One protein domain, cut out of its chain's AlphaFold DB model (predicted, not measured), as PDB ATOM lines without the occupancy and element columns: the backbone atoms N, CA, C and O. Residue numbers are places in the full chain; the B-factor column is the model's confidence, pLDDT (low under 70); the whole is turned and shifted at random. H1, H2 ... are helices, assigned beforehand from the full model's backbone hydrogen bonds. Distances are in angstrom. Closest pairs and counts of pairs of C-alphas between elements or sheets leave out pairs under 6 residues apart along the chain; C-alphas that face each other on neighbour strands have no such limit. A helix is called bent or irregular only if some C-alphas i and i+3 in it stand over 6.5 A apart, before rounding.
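AT A GLANCE: This is residues 2 to 120 of the 122 residues of an uncharacterized protein of Paenibacillus solani (UniProt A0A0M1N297). The model is a long, thin shape in which H1 sticks out as a free helical arm at one end, and a body made largely of loops follows it. In that body H4 and H5 meet near their linked ends as a V, the short H2 sits among loops, and the far end is a loop region that holds the very short H3 and a free tip, residues 70 to 75. The printed part has 119 residues with five named helices, H1 to H5 in order along the chain, and no named strand. Its class is all helix, although under half of the residues, 51 of 119, are in named elements. The whole is extended, with a radius of gyration of the C-alphas of 21.9 A, and spans 87 by 27 by 20 A, part of that length being the arm H1.

HOW THE PARTS SIT: H1, residues 2 to 17, is the longest helix by residues, and it stands free: none of its C-alphas has another C-alpha, 8 or more residues away along the chain, within 10 A. H1 touches no helix. H2, residues 42 to 46, also touches no helix. H4, residues 89 to 99, and H5, residues 104 to 118, are the one pair of helices that touch, with 7 pairs of C-alphas within 8 A. The closest C-alphas of the two are those of Tyr 98 and Glu 104, 5.5 A apart, and H5 touches H4 with residues 104 to 107 alone. H4 and H5 stand at a steep tilt of 61 degrees and run opposite ways, and their centres are 12.4 A apart. H3, residues 66 to 69, touches no helix and is apart from H4 and from H5. Between H1 and H2 there are two short antiparallel pairings, residues 22 to 23 with residues 30 to 31 and residues 34 to 35 with residues 40 to 41. In H1, H2 and H4 every O i to N i+4 pair is within hydrogen-bond range, and in H5 it is 9 of 11. H3 is too short for such a pair, and its one O i to N i+3 pair is not within range.

IN THESE COORDINATES: H1 runs 22.6 A from C-alpha 2 at (22.488, 41.564, -83.821) to C-alpha 17 at (19.692, 37.863, -61.659). H5 measures 21.6 A from its first C-alpha to its last, C-alpha 118 at (5.137, 23.993, -26.421). H5 is irregular, but only just: C-alphas 105 and 108 are 6.8 A apart. H4 is 15.2 A long and begins with C-alpha 89 at (-10.152, 37.028, -37.472). H2 has five residues and is 6.0 A long, and H3 has four residues and is 5.1 A long. The centre of H5 is 6.4 A from the mean of the C-alphas, that of H3 28.4 A and that of H1 38.6 A.

THE WHOLE: The two C-alphas farthest apart are those of Val 2 and Ser 72, at 87.2 A. Without the stretches that stand free, residues 2 to 17 and 70 to 75, the body has 97 residues, spans 56 by 26 by 21 A and has a radius of gyration of 15.5 A. The printed part has no cut. The links from H1 to H2, with 24 residues, from H2 to H3, with 19, and from H3 to H4, with 19, are long, and the link from H4 to H5, with 4, is tight. The mean pLDDT of the printed part is 87.0. It is under 70 at residue 2, residues 19 to 21, residues 71 to 74 and residue 120.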
ATOM      1  N   VAL A   2      21.866  41.937 -85.121       59.25
ATOM      2  CA  VAL A   2      22.488  41.564 -83.821       59.25
ATOM      3  C   VAL A   2      21.648  41.982 -82.595       59.25
ATOM      4  O   VAL A   2      21.617  41.295 -81.579       59.25
ATOM      5  N   ASN A   3      20.887  43.072 -82.724       70.25
ATOM      6  CA  ASN A   3      20.150  43.707 -81.627       70.25
ATOM      7  C   ASN A   3      19.049  42.808 -81.016       70.25
ATOM      8  O   ASN A   3      18.833  42.809 -79.808       70.25
ATOM      9  N   LYS A   4      18.395  41.959 -81.825       77.00
ATOM     10  CA  LYS A   4      17.314  41.079 -81.343       77.00
ATOM     11  C   LYS A   4      17.839  39.963 -80.436       77.00
ATOM     12  O   LYS A   4      17.261  39.707 -79.387       77.00
ATOM     13  N   TYR A   5      18.943  39.329 -80.827       78.88
ATOM     14  CA  TYR A   5      19.554  38.250 -80.047       78.88
ATOM     15  C   TYR A   5      20.208  38.777 -78.772       78.88
ATOM     16  O   TYR A   5      20.042  38.172 -77.718       78.88
ATOM     17  N   PHE A   6      20.868  39.938 -78.847       83.50
ATOM     18  CA  PHE A   6      21.426  40.602 -77.669       83.50
ATOM     19  C   PHE A   6      20.333  40.981 -76.661       83.50
ATOM     20  O   PHE A   6      20.487  40.732 -75.471       83.50
ATOM     21  N   LYS A   7      19.189  41.491 -77.135       82.62
ATOM     22  CA  LYS A   7      18.041  41.811 -76.278       82.62
ATOM     23  C   LYS A   7      17.457  40.572 -75.589       82.62
ATOM     24  O   LYS A   7      17.245  40.602 -74.384       82.62
ATOM     25  N   ILE A   8      17.270  39.472 -76.322       84.81
ATOM     26  CA  ILE A   8      16.776  38.203 -75.755       84.81
ATOM     27  C   ILE A   8      17.758  37.643 -74.716       84.81
ATOM     28  O   ILE A   8      17.340  37.163 -73.662       84.81
ATOM     29  N   LEU A   9      19.061  37.704 -75.000       86.25
ATOM     30  CA  LEU A   9      20.097  37.264 -74.068       86.25
ATOM     31  C   LEU A   9      20.078  38.115 -72.790       86.25
ATOM     32  O   LEU A   9      20.097  37.565 -71.694       86.25
ATOM     33  N   LEU A  10      19.985  39.439 -72.935       87.62
ATOM     34  CA  LEU A  10      19.946  40.382 -71.821       87.62
ATOM     35  C   LEU A  10      18.695  40.193 -70.950       87.62
ATOM     36  O   LEU A  10      18.801  40.193 -69.728       87.62
ATOM     37  N   GLU A  11      17.528  39.958 -71.556       84.62
ATOM     38  CA  GLU A  11      16.282  39.653 -70.837       84.62
ATOM     39  C   GLU A  11      16.384  38.341 -70.045       84.62
ATOM     40  O   GLU A  11      15.969  38.278 -68.888       84.62
ATOM     41  N   ARG A  12      16.989  37.295 -70.624       84.44
ATOM     42  CA  ARG A  12      17.211  36.026 -69.913       84.44
ATOM     43  C   ARG A  12      18.233  36.159 -68.790       84.44
ATOM     44  O   ARG A  12      18.019  35.604 -67.717       84.44
ATOM     45  N   LEU A  13      19.307  36.916 -69.008       85.50
ATOM     46  CA  LEU A  13      20.305  37.198 -67.977       85.50
ATOM     47  C   LEU A  13      19.685  37.993 -66.818       85.50
ATOM     48  O   LEU A  13      19.932  37.691 -65.654       85.50
ATOM     49  N   TYR A  14      18.814  38.956 -67.133       81.56
ATOM     50  CA  TYR A  14      18.054  39.705 -66.139       81.56
ATOM     51  C   TYR A  14      17.117  38.799 -65.330       81.56
ATOM     52  O   TYR A  14      17.036  38.961 -64.120       81.56
ATOM     53  N   LEU A  15      16.464  37.806 -65.948       79.12
ATOM     54  CA  LEU A  15      15.641  36.824 -65.226       79.12
ATOM     55  C   LEU A  15      16.457  35.915 -64.295       79.12
ATOM     56  O   LEU A  15      15.941  35.512 -63.257       79.12
ATOM     57  N   LEU A  16      17.716  35.614 -64.633       79.31
ATOM     58  CA  LEU A  16      18.617  34.832 -63.774       79.31
ATOM     59  C   LEU A  16      19.122  35.628 -62.564       79.31
ATOM     60  O   LEU A  16      19.371  35.054 -61.510       79.31
ATOM     61  N   LEU A  17      19.280  36.944 -62.725       78.88
ATOM     62  CA  LEU A  17      19.692  37.863 -61.659       78.88
ATOM     63  C   LEU A  17      18.499  38.462 -60.904       78.88
ATOM     64  O   LEU A  17      18.680  39.093 -59.860       78.88
ATOM     65  N   ALA A  18      17.281  38.292 -61.424       71.31
ATOM     66  CA  ALA A  18      16.078  38.767 -60.774       71.31
ATOM     67  C   ALA A  18      15.923  38.043 -59.430       71.31
ATOM     68  O   ALA A  18      16.056  36.818 -59.367       71.31
ATOM     69  N   PRO A  19      15.629  38.770 -58.339       65.56
ATOM     70  CA  PRO A  19      15.406  38.134 -57.055       65.56
ATOM     71  C   PRO A  19      14.242  37.156 -57.192       65.56
ATOM     72  O   PRO A  19      13.207  37.506 -57.766       65.56
ATOM     73  N   ILE A  20      14.403  35.952 -56.646       67.56
ATOM     74  CA  ILE A  20      13.310  34.990 -56.526       67.56
ATOM     75  C   ILE A  20      12.224  35.676 -55.691       67.56
ATOM     76  O   ILE A  20      12.405  35.939 -54.501       67.56
ATOM     77  N   ARG A  21      11.129  36.069 -56.347       69.06
ATOM     78  CA  ARG A  21       9.964  36.667 -55.694       69.06
ATOM     79  C   ARG A  21       8.962  35.556 -55.462       69.06
ATOM     80  O   ARG A  21       8.451  34.984 -56.421       69.06
ATOM     81  N   GLU A  22       8.688  35.285 -54.199       78.12
ATOM     82  CA  GLU A  22       7.672  34.325 -53.789       78.12
ATOM     83  C   GLU A  22       6.426  35.082 -53.320       78.12
ATOM     84  O   GLU A  22       6.502  36.196 -52.779       78.12
ATOM     85  N   ASP A  23       5.262  34.487 -53.558       86.88
ATOM     86  CA  ASP A  23       4.001  35.020 -53.065       86.88
ATOM     87  C   ASP A  23       3.862  34.663 -51.583       86.88
ATOM     88  O   ASP A  23       4.001  33.505 -51.187       86.88
ATOM     89  N   CYS A  24       3.574  35.660 -50.744       90.94
ATOM     90  CA  CYS A  24       3.282  35.410 -49.338       90.94
ATOM     91  C   CYS A  24       2.089  34.461 -49.198       90.94
ATOM     92  O   CYS A  24       1.017  34.734 -49.737       90.94
ATOM     93  N   LEU A  25       2.243  33.407 -48.395       90.81
ATOM     94  CA  LEU A  25       1.204  32.402 -48.180       90.81
ATOM     95  C   LEU A  25      -0.150  32.992 -47.737       90.81
ATOM     96  O   LEU A  25      -1.193  32.461 -48.109       90.81
ATOM     97  N   THR A  26      -0.141  34.076 -46.954       92.00
ATOM     98  CA  THR A  26      -1.346  34.613 -46.301       92.00
ATOM     99  C   THR A  26      -1.940  35.837 -46.985       92.00
ATOM    100  O   THR A  26      -3.160  35.949 -47.055       92.00
ATOM    101  N   CYS A  27      -1.114  36.763 -47.480       91.38
ATOM    102  CA  CYS A  27      -1.595  37.985 -48.138       91.38
ATOM    103  C   CYS A  27      -1.445  37.976 -49.664       91.38
ATOM    104  O   CYS A  27      -1.857  38.939 -50.308       91.38
ATOM    105  N   SER A  28      -0.826  36.936 -50.232       88.88
ATOM    106  CA  SER A  28      -0.571  36.772 -51.673       88.88
ATOM    107  C   SER A  28       0.204  37.923 -52.330       88.88
ATOM    108  O   SER A  28       0.262  38.020 -53.552       88.88
ATOM    109  N   MET A  29       0.817  38.810 -51.539       87.06
ATOM    110  CA  MET A  29       1.677  39.867 -52.060       87.06
ATOM    111  C   MET A  29       3.047  39.292 -52.414       87.06
ATOM    112  O   MET A  29       3.666  38.603 -51.596       87.06
ATOM    113  N   ARG A  30       3.535  39.641 -53.607       82.25
ATOM    114  CA  ARG A  30       4.900  39.342 -54.050       82.25
ATOM    115  C   ARG A  30       5.899  40.058 -53.165       82.25
ATOM    116  O   ARG A  30       5.869  41.283 -53.061       82.25
ATOM    117  N   THR A  31       6.818  39.307 -52.579       80.94
ATOM    118  CA  THR A  31       7.899  39.871 -51.772       80.94
ATOM    119  C   THR A  31       9.227  39.221 -52.131       80.94
ATOM    120  O   THR A  31       9.290  38.043 -52.474       80.94
ATOM    121  N   SER A  32      10.300  40.006 -52.069       73.75
ATOM    122  CA  SER A  32      11.674  39.503 -52.166       73.75
ATOM    123  C   SER A  32      12.183  38.935 -50.838       73.75
ATOM    124  O   SER A  32      13.228  38.294 -50.809       73.75
ATOM    125  N   SER A  33      11.463  39.171 -49.735       77.12
ATOM    126  CA  SER A  33      11.822  38.685 -48.404       77.12
ATOM    127  C   SER A  33      10.622  38.010 -47.735       77.12
ATOM    128  O   SER A  33       9.767  38.668 -47.123       77.12
ATOM    129  N   LEU A  34      10.545  36.687 -47.859       81.06
ATOM    130  CA  LEU A  34       9.737  35.865 -46.963       81.06
ATOM    131  C   LEU A  34      10.562  35.503 -45.732       81.06
ATOM    132  O   LEU A  34      11.761  35.237 -45.833       81.06
ATOM    133  N   ASP A  35       9.915  35.449 -44.569       78.81
ATOM    134  CA  ASP A  35      10.505  34.742 -43.442       78.81
ATOM    135  C   ASP A  35      10.476  33.248 -43.788       78.81
ATOM    136  O   ASP A  35       9.413  32.620 -43.806       78.81
ATOM    137  N   ARG A  36      11.647  32.673 -44.081       71.75
ATOM    138  CA  ARG A  36      11.794  31.243 -44.400       71.75
ATOM    139  C   ARG A  36      11.281  30.345 -43.272       71.75
ATOM    140  O   ARG A  36      10.825  29.231 -43.529       71.75
ATOM    141  N   ARG A  37      11.288  30.839 -42.029       73.19
ATOM    142  CA  ARG A  37      10.716  30.134 -40.879       73.19
ATOM    143  C   ARG A  37       9.204  30.123 -40.889       73.19
ATOM    144  O   ARG A  37       8.661  29.435 -40.056       73.19
ATOM    145  N   TYR A  38       8.504  30.852 -41.748       80.44
ATOM    146  CA  TYR A  38       7.038  30.883 -41.716       80.44
ATOM    147  C   TYR A  38       6.391  30.804 -43.103       80.44
ATOM    148  O   TYR A  38       5.211  30.477 -43.190       80.44
ATOM    149  N   GLY A  39       7.141  31.028 -44.188       85.94
ATOM    150  CA  GLY A  39       6.602  31.067 -45.555       85.94
ATOM    151  C   GLY A  39       5.691  32.273 -45.807       85.94
ATOM    152  O   GLY A  39       4.880  32.275 -46.731       85.94
ATOM    153  N   ILE A  40       5.792  33.300 -44.961       92.38
ATOM    154  CA  ILE A  40       5.001  34.532 -45.021       92.38
ATOM    155  C   ILE A  40       5.929  35.742 -45.016       92.38
ATOM    156  O   ILE A  40       7.068  35.675 -44.552       92.38
ATOM    157  N   CYS A  41       5.447  36.868 -45.530       91.88
ATOM    158  CA  CYS A  41       6.206  38.110 -45.507       91.88
ATOM    159  C   CYS A  41       6.356  38.641 -44.072       91.88
ATOM    160  O   CYS A  41       5.552  38.334 -43.187       91.88
ATOM    161  N   HIS A  42       7.356  39.500 -43.855       89.69
ATOM    162  CA  HIS A  42       7.629  40.097 -42.545       89.69
ATOM    163  C   HIS A  42       6.398  40.789 -41.935       89.69
ATOM    164  O   HIS A  42       6.118  40.621 -40.752       89.69
ATOM    165  N   LYS A  43       5.609  41.504 -42.752       91.50
ATOM    166  CA  LYS A  43       4.368  42.157 -42.306       91.50
ATOM    167  C   LYS A  43       3.382  41.152 -41.701       91.50
ATOM    168  O   LYS A  43       2.854  41.388 -40.621       91.50
ATOM    169  N   CYS A  44       3.146  40.032 -42.383       93.12
ATOM    170  CA  CYS A  44       2.243  38.991 -41.900       93.12
ATOM    171  C   CYS A  44       2.807  38.268 -40.674       93.12
ATOM    172  O   CYS A  44       2.044  37.937 -39.775       93.12
ATOM    173  N   SER A  45       4.127  38.068 -40.608       92.88
ATOM    174  CA  SER A  45       4.779  37.484 -39.432       92.88
ATOM    175  C   SER A  45       4.673  38.382 -38.198       92.88
ATOM    176  O   SER A  45       4.420  37.891 -37.101       92.88
ATOM    177  N   ALA A  46       4.843  39.694 -38.366       91.38
ATOM    178  CA  ALA A  46       4.730  40.668 -37.283       91.38
ATOM    179  C   ALA A  46       3.290  40.813 -36.761       91.38
ATOM    180  O   ALA A  46       3.088  41.188 -35.611       91.38
ATOM    181  N   ALA A  47       2.293  40.494 -37.591       92.44
ATOM    182  CA  ALA A  47       0.881  40.545 -37.222       92.44
ATOM    183  C   ALA A  47       0.401  39.322 -36.417       92.44
ATOM    184  O   ALA A  47      -0.747  39.303 -35.976       92.44
ATOM    185  N   ILE A  48       1.240  38.294 -36.228       94.81
ATOM    186  CA  ILE A  48       0.847  37.097 -35.477       94.81
ATOM    187  C   ILE A  48       0.626  37.473 -33.999       94.81
ATOM    188  O   ILE A  48       1.567  37.921 -33.337       94.81
ATOM    189  N   PRO A  49      -0.582  37.259 -33.441       95.94
ATOM    190  CA  PRO A  49      -0.908  37.674 -32.084       95.94
ATOM    191  C   PRO A  49      -0.433  36.627 -31.069       95.94
ATOM    192  O   PRO A  49      -1.232  35.894 -30.485       95.94
ATOM    193  N   TRP A  50       0.882  36.519 -30.887       95.44
ATOM    194  CA  TRP A  50       1.503  35.547 -29.986       95.44
ATOM    195  C   TRP A  50       1.002  35.675 -28.543       95.44
ATOM    196  O   TRP A  50       0.983  36.766 -27.970       95.44
ATOM    197  N   ILE A  51       0.671  34.542 -27.917       94.88
ATOM    198  CA  ILE A  51       0.454  34.479 -26.467       94.88
ATOM    199  C   ILE A  51       1.831  34.349 -25.813       94.88
ATOM    200  O   ILE A  51       2.388  33.259 -25.731       94.88
ATOM    201  N   VAL A  52       2.400  35.477 -25.387       91.94
ATOM    202  CA  VAL A  52       3.750  35.516 -24.792       91.94
ATOM    203  C   VAL A  52       3.736  35.079 -23.327       91.94
ATOM    204  O   VAL A  52       4.642  34.383 -22.885       91.94
ATOM    205  N   SER A  53       2.695  35.459 -22.582       90.62
ATOM    206  CA  SER A  53       2.526  35.080 -21.179       90.62
ATOM    207  C   SER A  53       1.154  34.435 -20.974       90.62
ATOM    208  O   SER A  53       0.133  35.070 -21.263       90.62
ATOM    209  N   PRO A  54       1.088  33.167 -20.525       91.44
ATOM    210  CA  PRO A  54      -0.181  32.520 -20.243       91.44
ATOM    211  C   PRO A  54      -0.835  33.141 -19.005       91.44
ATOM    212  O   PRO A  54      -0.202  33.327 -17.971       91.44
ATOM    213  N   ARG A  55      -2.144  33.399 -19.078       92.50
ATOM    214  CA  ARG A  55      -2.916  33.920 -17.940       92.50
ATOM    215  C   ARG A  55      -3.143  32.860 -16.863       92.50
ATOM    216  O   ARG A  55      -3.224  33.182 -15.683       92.50
ATOM    217  N   CYS A  56      -3.279  31.598 -17.261       92.06
ATOM    218  CA  CYS A  56      -3.404  30.483 -16.334       92.06
ATOM    219  C   CYS A  56      -2.063  29.767 -16.173       92.06
ATOM    220  O   CYS A  56      -1.622  29.066 -17.084       92.06
ATOM    221  N   LEU A  57      -1.472  29.873 -14.984       89.75
ATOM    222  CA  LEU A  57      -0.211  29.207 -14.639       89.75
ATOM    223  C   LEU A  57      -0.347  27.679 -14.504       89.75
ATOM    224  O   LEU A  57       0.646  26.969 -14.538       89.75
ATOM    225  N   ILE A  58      -1.577  27.163 -14.385       89.81
ATOM    226  CA  ILE A  58      -1.848  25.732 -14.173       89.81
ATOM    227  C   ILE A  58      -1.882  24.950 -15.494       89.81
ATOM    228  O   ILE A  58      -1.360  23.842 -15.569       89.81
ATOM    229  N   CYS A  59      -2.532  25.490 -16.531       90.94
ATOM    230  CA  CYS A  59      -2.709  24.798 -17.816       90.94
ATOM    231  C   CYS A  59      -2.134  25.542 -19.026       90.94
ATOM    232  O   CYS A  59      -2.202  25.032 -20.145       90.94
ATOM    233  N   GLY A  60      -1.609  26.755 -18.830       91.81
ATOM    234  CA  GLY A  60      -1.040  27.575 -19.894       91.81
ATOM    235  C   GLY A  60      -2.061  28.324 -20.756       91.81
ATOM    236  O   GLY A  60      -1.692  28.832 -21.813       91.81
ATOM    237  N   ARG A  61      -3.337  28.404 -20.356       93.69
ATOM    238  CA  ARG A  61      -4.353  29.139 -21.128       93.69
ATOM    239  C   ARG A  61      -4.039  30.639 -21.157       93.69
ATOM    240  O   ARG A  61      -3.834  31.248 -20.111       93.69
ATOM    241  N   GLY A  62      -4.043  31.243 -22.347       92.12
ATOM    242  CA  GLY A  62      -3.767  32.679 -22.549       92.12
ATOM    243  C   GLY A  62      -4.909  33.626 -22.154       92.12
ATOM    244  O   GLY A  62      -4.716  34.832 -22.070       92.12
ATOM    245  N   ILE A  63      -6.098  33.086 -21.887       90.62
ATOM    246  CA  ILE A  63      -7.302  33.819 -21.469       90.62
ATOM    247  C   ILE A  63      -7.820  33.277 -20.129       90.62
ATOM    248  O   ILE A  63      -7.244  32.341 -19.570       90.62
ATOM    249  N   GLY A  64      -8.908  33.855 -19.603       88.00
ATOM    250  CA  GLY A  64      -9.554  33.369 -18.379       88.00
ATOM    251  C   GLY A  64      -9.818  31.860 -18.438       88.00
ATOM    252  O   GLY A  64     -10.337  31.355 -19.433       88.00
ATOM    253  N   CYS A  65      -9.408  31.129 -17.396       90.19
ATOM    254  CA  CYS A  65      -9.467  29.671 -17.371       90.19
ATOM    255  C   CYS A  65     -10.579  29.175 -16.434       90.19
ATOM    256  O   CYS A  65     -10.309  28.969 -15.251       90.19
ATOM    257  N   PRO A  66     -11.799  28.934 -16.951       86.62
ATOM    258  CA  PRO A  66     -12.878  28.355 -16.155       86.62
ATOM    259  C   PRO A  66     -12.566  26.918 -15.719       86.62
ATOM    260  O   PRO A  66     -13.080  26.458 -14.708       86.62
ATOM    261  N   ASP A  67     -11.721  26.204 -16.465       87.25
ATOM    262  CA  ASP A  67     -11.433  24.789 -16.216       87.25
ATOM    263  C   ASP A  67     -10.583  24.586 -14.955       87.25
ATOM    264  O   ASP A  67     -10.815  23.644 -14.203       87.25
ATOM    265  N   CYS A  68      -9.617  25.482 -14.718       87.62
ATOM    266  CA  CYS A  68      -8.731  25.436 -13.551       87.62
ATOM    267  C   CYS A  68      -9.261  26.246 -12.361       87.62
ATOM    268  O   CYS A  68      -8.843  25.993 -11.239       87.62
ATOM    269  N   SER A  69     -10.155  27.218 -12.580       83.62
ATOM    270  CA  SER A  69     -10.740  28.015 -11.493       83.62
ATOM    271  C   SER A  69     -11.916  27.326 -10.793       83.62
ATOM    272  O   SER A  69     -12.372  27.802  -9.759       83.62
ATOM    273  N   ARG A  70     -12.462  26.246 -11.364       82.12
ATOM    274  CA  ARG A  70     -13.575  25.494 -10.773       82.12
ATOM    275  C   ARG A  70     -13.097  24.683  -9.568       82.12
ATOM    276  O   ARG A  70     -12.439  23.662  -9.733       82.12
ATOM    277  N   THR A  71     -13.524  25.085  -8.372       65.94
ATOM    278  CA  THR A  71     -13.270  24.386  -7.098       65.94
ATOM    279  C   THR A  71     -13.796  22.943  -7.083       65.94
ATOM    280  O   THR A  71     -13.249  22.095  -6.390       65.94
ATOM    281  N   SER A  72     -14.827  22.634  -7.880       65.25
ATOM    282  CA  SER A  72     -15.421  21.293  -7.990       65.25
ATOM    283  C   SER A  72     -14.606  20.301  -8.833       65.25
ATOM    284  O   SER A  72     -14.854  19.100  -8.768       65.25
ATOM    285  N   ASN A  73     -13.615  20.766  -9.600       57.19
ATOM    286  CA  ASN A  73     -12.776  19.930 -10.459       57.19
ATOM    287  C   ASN A  73     -11.491  19.495  -9.736       57.19
ATOM    288  O   ASN A  73     -10.383  19.708 -10.230       57.19
ATOM    289  N   GLY A  74     -11.632  18.830  -8.583       63.28
ATOM    290  CA  GLY A  74     -10.499  18.250  -7.841       63.28
ATOM    291  C   GLY A  74      -9.627  17.299  -8.681       63.28
ATOM    292  O   GLY A  74      -8.475  17.046  -8.337       63.28
ATOM    293  N   LYS A  75     -10.139  16.825  -9.827       73.19
ATOM    294  CA  LYS A  75      -9.397  16.055 -10.828       73.19
ATOM    295  C   LYS A  75      -9.510  16.698 -12.214       73.19
ATOM    296  O   LYS A  75     -10.606  16.871 -12.743       73.19
ATOM    297  N   ARG A  76      -8.363  17.025 -12.817       78.50
ATOM    298  CA  ARG A  76      -8.255  17.458 -14.221       78.50
ATOM    299  C   ARG A  76      -8.073  16.235 -15.123       78.50
ATOM    300  O   ARG A  76      -7.299  15.344 -14.788       78.50
ATOM    301  N   TYR A  77      -8.731  16.229 -16.282       86.62
ATOM    302  CA  TYR A  77      -8.582  15.189 -17.316       86.62
ATOM    303  C   TYR A  77      -7.717  15.641 -18.504       86.62
ATOM    304  O   TYR A  77      -7.732  15.028 -19.565       86.62
ATOM    305  N   PHE A  78      -6.974  16.736 -18.342       87.88
ATOM    306  CA  PHE A  78      -6.063  17.269 -19.347       87.88
ATOM    307  C   PHE A  78      -4.795  17.793 -18.674       87.88
ATOM    308  O   PHE A  78      -4.826  18.251 -17.528       87.88
ATOM    309  N   ILE A  79      -3.688  17.752 -19.413       87.56
ATOM    310  CA  ILE A  79      -2.385  18.246 -18.953       87.56
ATOM    311  C   ILE A  79      -2.268  19.751 -19.234       87.56
ATOM    312  O   ILE A  79      -1.932  20.525 -18.340       87.56
ATOM    313  N   ALA A  80      -2.626  20.184 -20.448       89.69
ATOM    314  CA  ALA A  80      -2.519  21.572 -20.889       89.69
ATOM    315  C   ALA A  80      -3.736  22.018 -21.714       89.69
ATOM    316  O   ALA A  80      -4.363  21.223 -22.408       89.69
ATOM    317  N   ASN A  81      -4.043  23.314 -21.646       91.44
ATOM    318  CA  ASN A  81      -5.013  24.009 -22.500       91.44
ATOM    319  C   ASN A  81      -4.358  25.300 -23.018       91.44
ATOM    320  O   ASN A  81      -4.848  26.416 -22.828       91.44
ATOM    321  N   ARG A  82      -3.158  25.126 -23.577       92.38
ATOM    322  CA  ARG A  82      -2.309  26.196 -24.094       92.38
ATOM    323  C   ARG A  82      -2.560  26.366 -25.589       92.38
ATOM    324  O   ARG A  82      -2.711  25.394 -26.322       92.38
ATOM    325  N   SER A  83      -2.580  27.614 -26.036       94.62
ATOM    326  CA  SER A  83      -2.663  27.983 -27.450       94.62
ATOM    327  C   SER A  83      -1.439  28.816 -27.814       94.62
ATOM    328  O   SER A  83      -0.891  29.499 -26.952       94.62
ATOM    329  N   ALA A  84      -1.016  28.775 -29.076       95.12
ATOM    330  CA  ALA A  84       0.145  29.538 -29.536       95.12
ATOM    331  C   ALA A  84      -0.129  31.040 -29.698       95.12
ATOM    332  O   ALA A  84       0.734  31.885 -29.459       95.12
ATOM    333  N   VAL A  85      -1.345  31.370 -30.127       96.25
ATOM    334  CA  VAL A  85      -1.749  32.709 -30.554       96.25
ATOM    335  C   VAL A  85      -3.163  33.002 -30.070       96.25
ATOM    336  O   VAL A  85      -3.952  32.079 -29.841       96.25
ATOM    337  N   PHE A  86      -3.506  34.280 -29.928       95.62
ATOM    338  CA  PHE A  86      -4.886  34.685 -29.694       95.62
ATOM    339  C   PHE A  86      -5.732  34.428 -30.941       95.62
ATOM    340  O   PHE A  86      -5.347  34.756 -32.063       95.62
ATOM    341  N   TYR A  87      -6.911  33.847 -30.737       93.81
ATOM    342  CA  TYR A  87      -7.823  33.510 -31.822       93.81
ATOM    343  C   TYR A  87      -8.587  34.755 -32.294       93.81
ATOM    344  O   TYR A  87      -9.638  35.097 -31.754       93.81
ATOM    345  N   ASN A  88      -8.029  35.450 -33.284       94.94
ATOM    346  CA  ASN A  88      -8.648  36.595 -33.949       94.94
ATOM    347  C   ASN A  88      -9.153  36.224 -35.361       94.94
ATOM    348  O   ASN A  88      -9.105  35.062 -35.773       94.94
ATOM    349  N   GLY A  89      -9.651  37.219 -36.106       96.62
ATOM    350  CA  GLY A  89     -10.152  37.028 -37.472       96.62
ATOM    351  C   GLY A  89      -9.114  36.426 -38.424       96.62
ATOM    352  O   GLY A  89      -9.437  35.474 -39.135       96.62
ATOM    353  N   ASP A  90      -7.873  36.913 -38.378       94.31
ATOM    354  CA  ASP A  90      -6.787  36.436 -39.240       94.31
ATOM    355  C   ASP A  90      -6.406  34.989 -38.914       94.31
ATOM    356  O   ASP A  90      -6.334  34.147 -39.807       94.31
ATOM    357  N   MET A  91      -6.232  34.664 -37.628       96.00
ATOM    358  CA  MET A  91      -5.890  33.305 -37.196       96.00
ATOM    359  C   MET A  91      -7.003  32.310 -37.534       96.00
ATOM    360  O   MET A  91      -6.723  31.179 -37.936       96.00
ATOM    361  N   ARG A  92      -8.270  32.731 -37.422       96.81
ATOM    362  CA  ARG A  92      -9.418  31.930 -37.861       96.81
ATOM    363  C   ARG A  92      -9.362  31.643 -39.355       96.81
ATOM    364  O   ARG A  92      -9.585  30.501 -39.749       96.81
ATOM    365  N   GLU A  93      -9.069  32.647 -40.177       96.44
ATOM    366  CA  GLU A  93      -8.966  32.455 -41.623       96.44
ATOM    367  C   GLU A  93      -7.796  31.528 -41.976       96.44
ATOM    368  O   GLU A  93      -7.973  30.611 -42.770       96.44
ATOM    369  N   TRP A  94      -6.631  31.671 -41.339       95.94
ATOM    370  CA  TRP A  94      -5.472  30.804 -41.603       95.94
ATOM    371  C   TRP A  94      -5.754  29.341 -41.240       95.94
ATOM    372  O   TRP A  94      -5.432  28.432 -42.003       95.94
ATOM    373  N   LEU A  95      -6.421  29.104 -40.106       96.75
ATOM    374  CA  LEU A  95      -6.876  27.766 -39.727       96.75
ATOM    375  C   LEU A  95      -7.933  27.223 -40.691       96.75
ATOM    376  O   LEU A  95      -7.915  26.032 -40.996       96.75
ATOM    377  N   ALA A  96      -8.837  28.070 -41.191       97.25
ATOM    378  CA  ALA A  96      -9.846  27.657 -42.159       97.25
ATOM    379  C   ALA A  96      -9.225  27.247 -43.501       97.25
ATOM    380  O   ALA A  96      -9.648  26.245 -44.083       97.25
ATOM    381  N   GLN A  97      -8.197  27.971 -43.959       96.56
ATOM    382  CA  GLN A  97      -7.445  27.632 -45.169       96.56
ATOM    383  C   GLN A  97      -6.854  26.222 -45.079       96.56
ATOM    384  O   GLN A  97      -7.024  25.426 -46.000       96.56
ATOM    385  N   TYR A  98      -6.240  25.892 -43.940       96.75
ATOM    386  CA  TYR A  98      -5.696  24.561 -43.688       96.75
ATOM    387  C   TYR A  98      -6.788  23.490 -43.532       96.75
ATOM    388  O   TYR A  98      -6.809  22.511 -44.272       96.75
ATOM    389  N   LYS A  99      -7.712  23.674 -42.582       96.50
ATOM    390  CA  LYS A  99      -8.644  22.624 -42.139       96.50
ATOM    391  C   LYS A  99      -9.767  22.335 -43.135       96.50
ATOM    392  O   LYS A  99     -10.239  21.205 -43.192       96.50
ATOM    393  N   TYR A 100     -10.232  23.350 -43.863       97.50
ATOM    394  CA  TYR A 100     -11.461  23.249 -44.660       97.50
ATOM    395  C   TYR A 100     -11.266  23.537 -46.146       97.50
ATOM    396  O   TYR A 100     -12.069  23.080 -46.950       97.50
ATOM    397  N   ARG A 101     -10.228  24.292 -46.529       96.06
ATOM    398  CA  ARG A 101      -9.994  24.682 -47.934       96.06
ATOM    399  C   ARG A 101      -8.834  23.933 -48.594       96.06
ATOM    400  O   ARG A 101      -8.429  24.296 -49.693       96.06
ATOM    401  N   GLY A 102      -8.288  22.914 -47.925       93.81
ATOM    402  CA  GLY A 102      -7.242  22.045 -48.469       93.81
ATOM    403  C   GLY A 102      -5.890  22.730 -48.692       93.81
ATOM    404  O   GLY A 102      -5.046  22.191 -49.402       93.81
ATOM    405  N   GLN A 103      -5.646  23.915 -48.117       94.31
ATOM    406  CA  GLN A 103      -4.351  24.583 -48.249       94.31
ATOM    407  C   GLN A 103      -3.327  24.006 -47.266       94.31
ATOM    408  O   GLN A 103      -2.924  24.655 -46.300       94.31
ATOM    409  N   GLU A 104      -2.852  22.793 -47.543       94.56
ATOM    410  CA  GLU A 104      -1.881  22.066 -46.708       94.56
ATOM    411  C   GLU A 104      -0.546  22.802 -46.536       94.56
ATOM    412  O   GLU A 104       0.140  22.628 -45.533       94.56
ATOM    413  N   ARG A 105      -0.219  23.726 -47.446       91.69
ATOM    414  CA  ARG A 105       0.921  24.651 -47.325       91.69
ATOM    415  C   ARG A 105       0.903  25.520 -46.056       91.69
ATOM    416  O   ARG A 105       1.934  26.078 -45.695       91.69
ATOM    417  N   TYR A 106      -0.230  25.617 -45.354       94.69
ATOM    418  CA  TYR A 106      -0.312  26.229 -44.022       94.69
ATOM    419  C   TYR A 106       0.225  25.341 -42.895       94.69
ATOM    420  O   TYR A 106       0.561  25.870 -41.836       94.69
ATOM    421  N   ALA A 107       0.350  24.025 -43.091       94.12
ATOM    422  CA  ALA A 107       0.781  23.106 -42.042       94.12
ATOM    423  C   ALA A 107       2.135  23.499 -41.426       94.12
ATOM    424  O   ALA A 107       2.189  23.639 -40.205       94.12
ATOM    425  N   PRO A 108       3.204  23.800 -42.199       92.75
ATOM    426  CA  PRO A 108       4.483  24.190 -41.608       92.75
ATOM    427  C   PRO A 108       4.392  25.481 -40.785       92.75
ATOM    428  O   PRO A 108       5.063  25.623 -39.767       92.75
ATOM    429  N   LEU A 109       3.566  26.446 -41.205       94.25
ATOM    430  CA  LEU A 109       3.317  27.671 -40.439       94.25
ATOM    431  C   LEU A 109       2.655  27.350 -39.090       94.25
ATOM    432  O   LEU A 109       3.143  27.797 -38.055       94.25
ATOM    433  N   LEU A 110       1.584  26.553 -39.103       95.38
ATOM    434  CA  LEU A 110       0.826  26.188 -37.903       95.38
ATOM    435  C   LEU A 110       1.640  25.315 -36.938       95.38
ATOM    436  O   LEU A 110       1.598  25.548 -35.732       95.38
ATOM    437  N   VAL A 111       2.427  24.366 -37.453       94.25
ATOM    438  CA  VAL A 111       3.346  23.547 -36.646       94.25
ATOM    439  C   VAL A 111       4.342  24.438 -35.914       94.25
ATOM    440  O   VAL A 111       4.437  24.369 -34.697       94.25
ATOM    441  N   ARG A 112       4.982  25.386 -36.609       92.44
ATOM    442  CA  ARG A 112       5.954  26.294 -35.976       92.44
ATOM    443  C   ARG A 112       5.333  27.235 -34.946       92.44
ATOM    444  O   ARG A 112       6.013  27.655 -34.010       92.44
ATOM    445  N   MET A 113       4.048  27.568 -35.086       94.12
ATOM    446  CA  MET A 113       3.321  28.266 -34.024       94.12
ATOM    447  C   MET A 113       3.199  27.395 -32.770       94.12
ATOM    448  O   MET A 113       3.435  27.885 -31.667       94.12
ATOM    449  N   LEU A 114       2.856  26.113 -32.928       93.50
ATOM    450  CA  LEU A 114       2.765  25.163 -31.818       93.50
ATOM    451  C   LEU A 114       4.137  24.876 -31.199       93.50
ATOM    452  O   LEU A 114       4.243  24.901 -29.975       93.50
ATOM    453  N   ASP A 115       5.185  24.713 -32.008       92.44
ATOM    454  CA  ASP A 115       6.558  24.528 -31.529       92.44
ATOM    455  C   ASP A 115       6.990  25.697 -30.646       92.44
ATOM    456  O   ASP A 115       7.535  25.497 -29.569       92.44
ATOM    457  N   ARG A 116       6.671  26.940 -31.024       90.31
ATOM    458  CA  ARG A 116       6.943  28.100 -30.162       90.31
ATOM    459  C   ARG A 116       6.169  28.046 -28.838       90.31
ATOM    460  O   ARG A 116       6.663  28.524 -27.823       90.31
ATOM    461  N   ALA A 117       4.950  27.512 -28.843       91.25
ATOM    462  CA  ALA A 117       4.081  27.485 -27.668       91.25
ATOM    463  C   ALA A 117       4.421  26.358 -26.679       91.25
ATOM    464  O   ALA A 117       4.218  26.523 -25.471       91.25
ATOM    465  N   PHE A 118       4.901  25.222 -27.187       89.62
ATOM    466  CA  PHE A 118       5.137  23.993 -26.421       89.62
ATOM    467  C   PHE A 118       6.605  23.559 -26.367       89.62
ATOM    468  O   PHE A 118       6.977  22.845 -25.444       89.62
ATOM    469  N   GLY A 119       7.432  23.985 -27.320       81.19
ATOM    470  CA  GLY A 119       8.852  23.639 -27.423       81.19
ATOM    471  C   GLY A 119       9.769  24.457 -26.515       81.19
ATOM    472  O   GLY A 119      10.936  24.116 -26.384       81.19
ATOM    473  N   ALA A 120       9.259  25.495 -25.846       57.84
ATOM    474  CA  ALA A 120       9.944  26.132 -24.721       57.84
ATOM    475  C   ALA A 120       9.708  25.316 -23.436       57.84
ATOM    476  O   ALA A 120       9.014  25.761 -22.523       57.84
TER     477      ALA A 120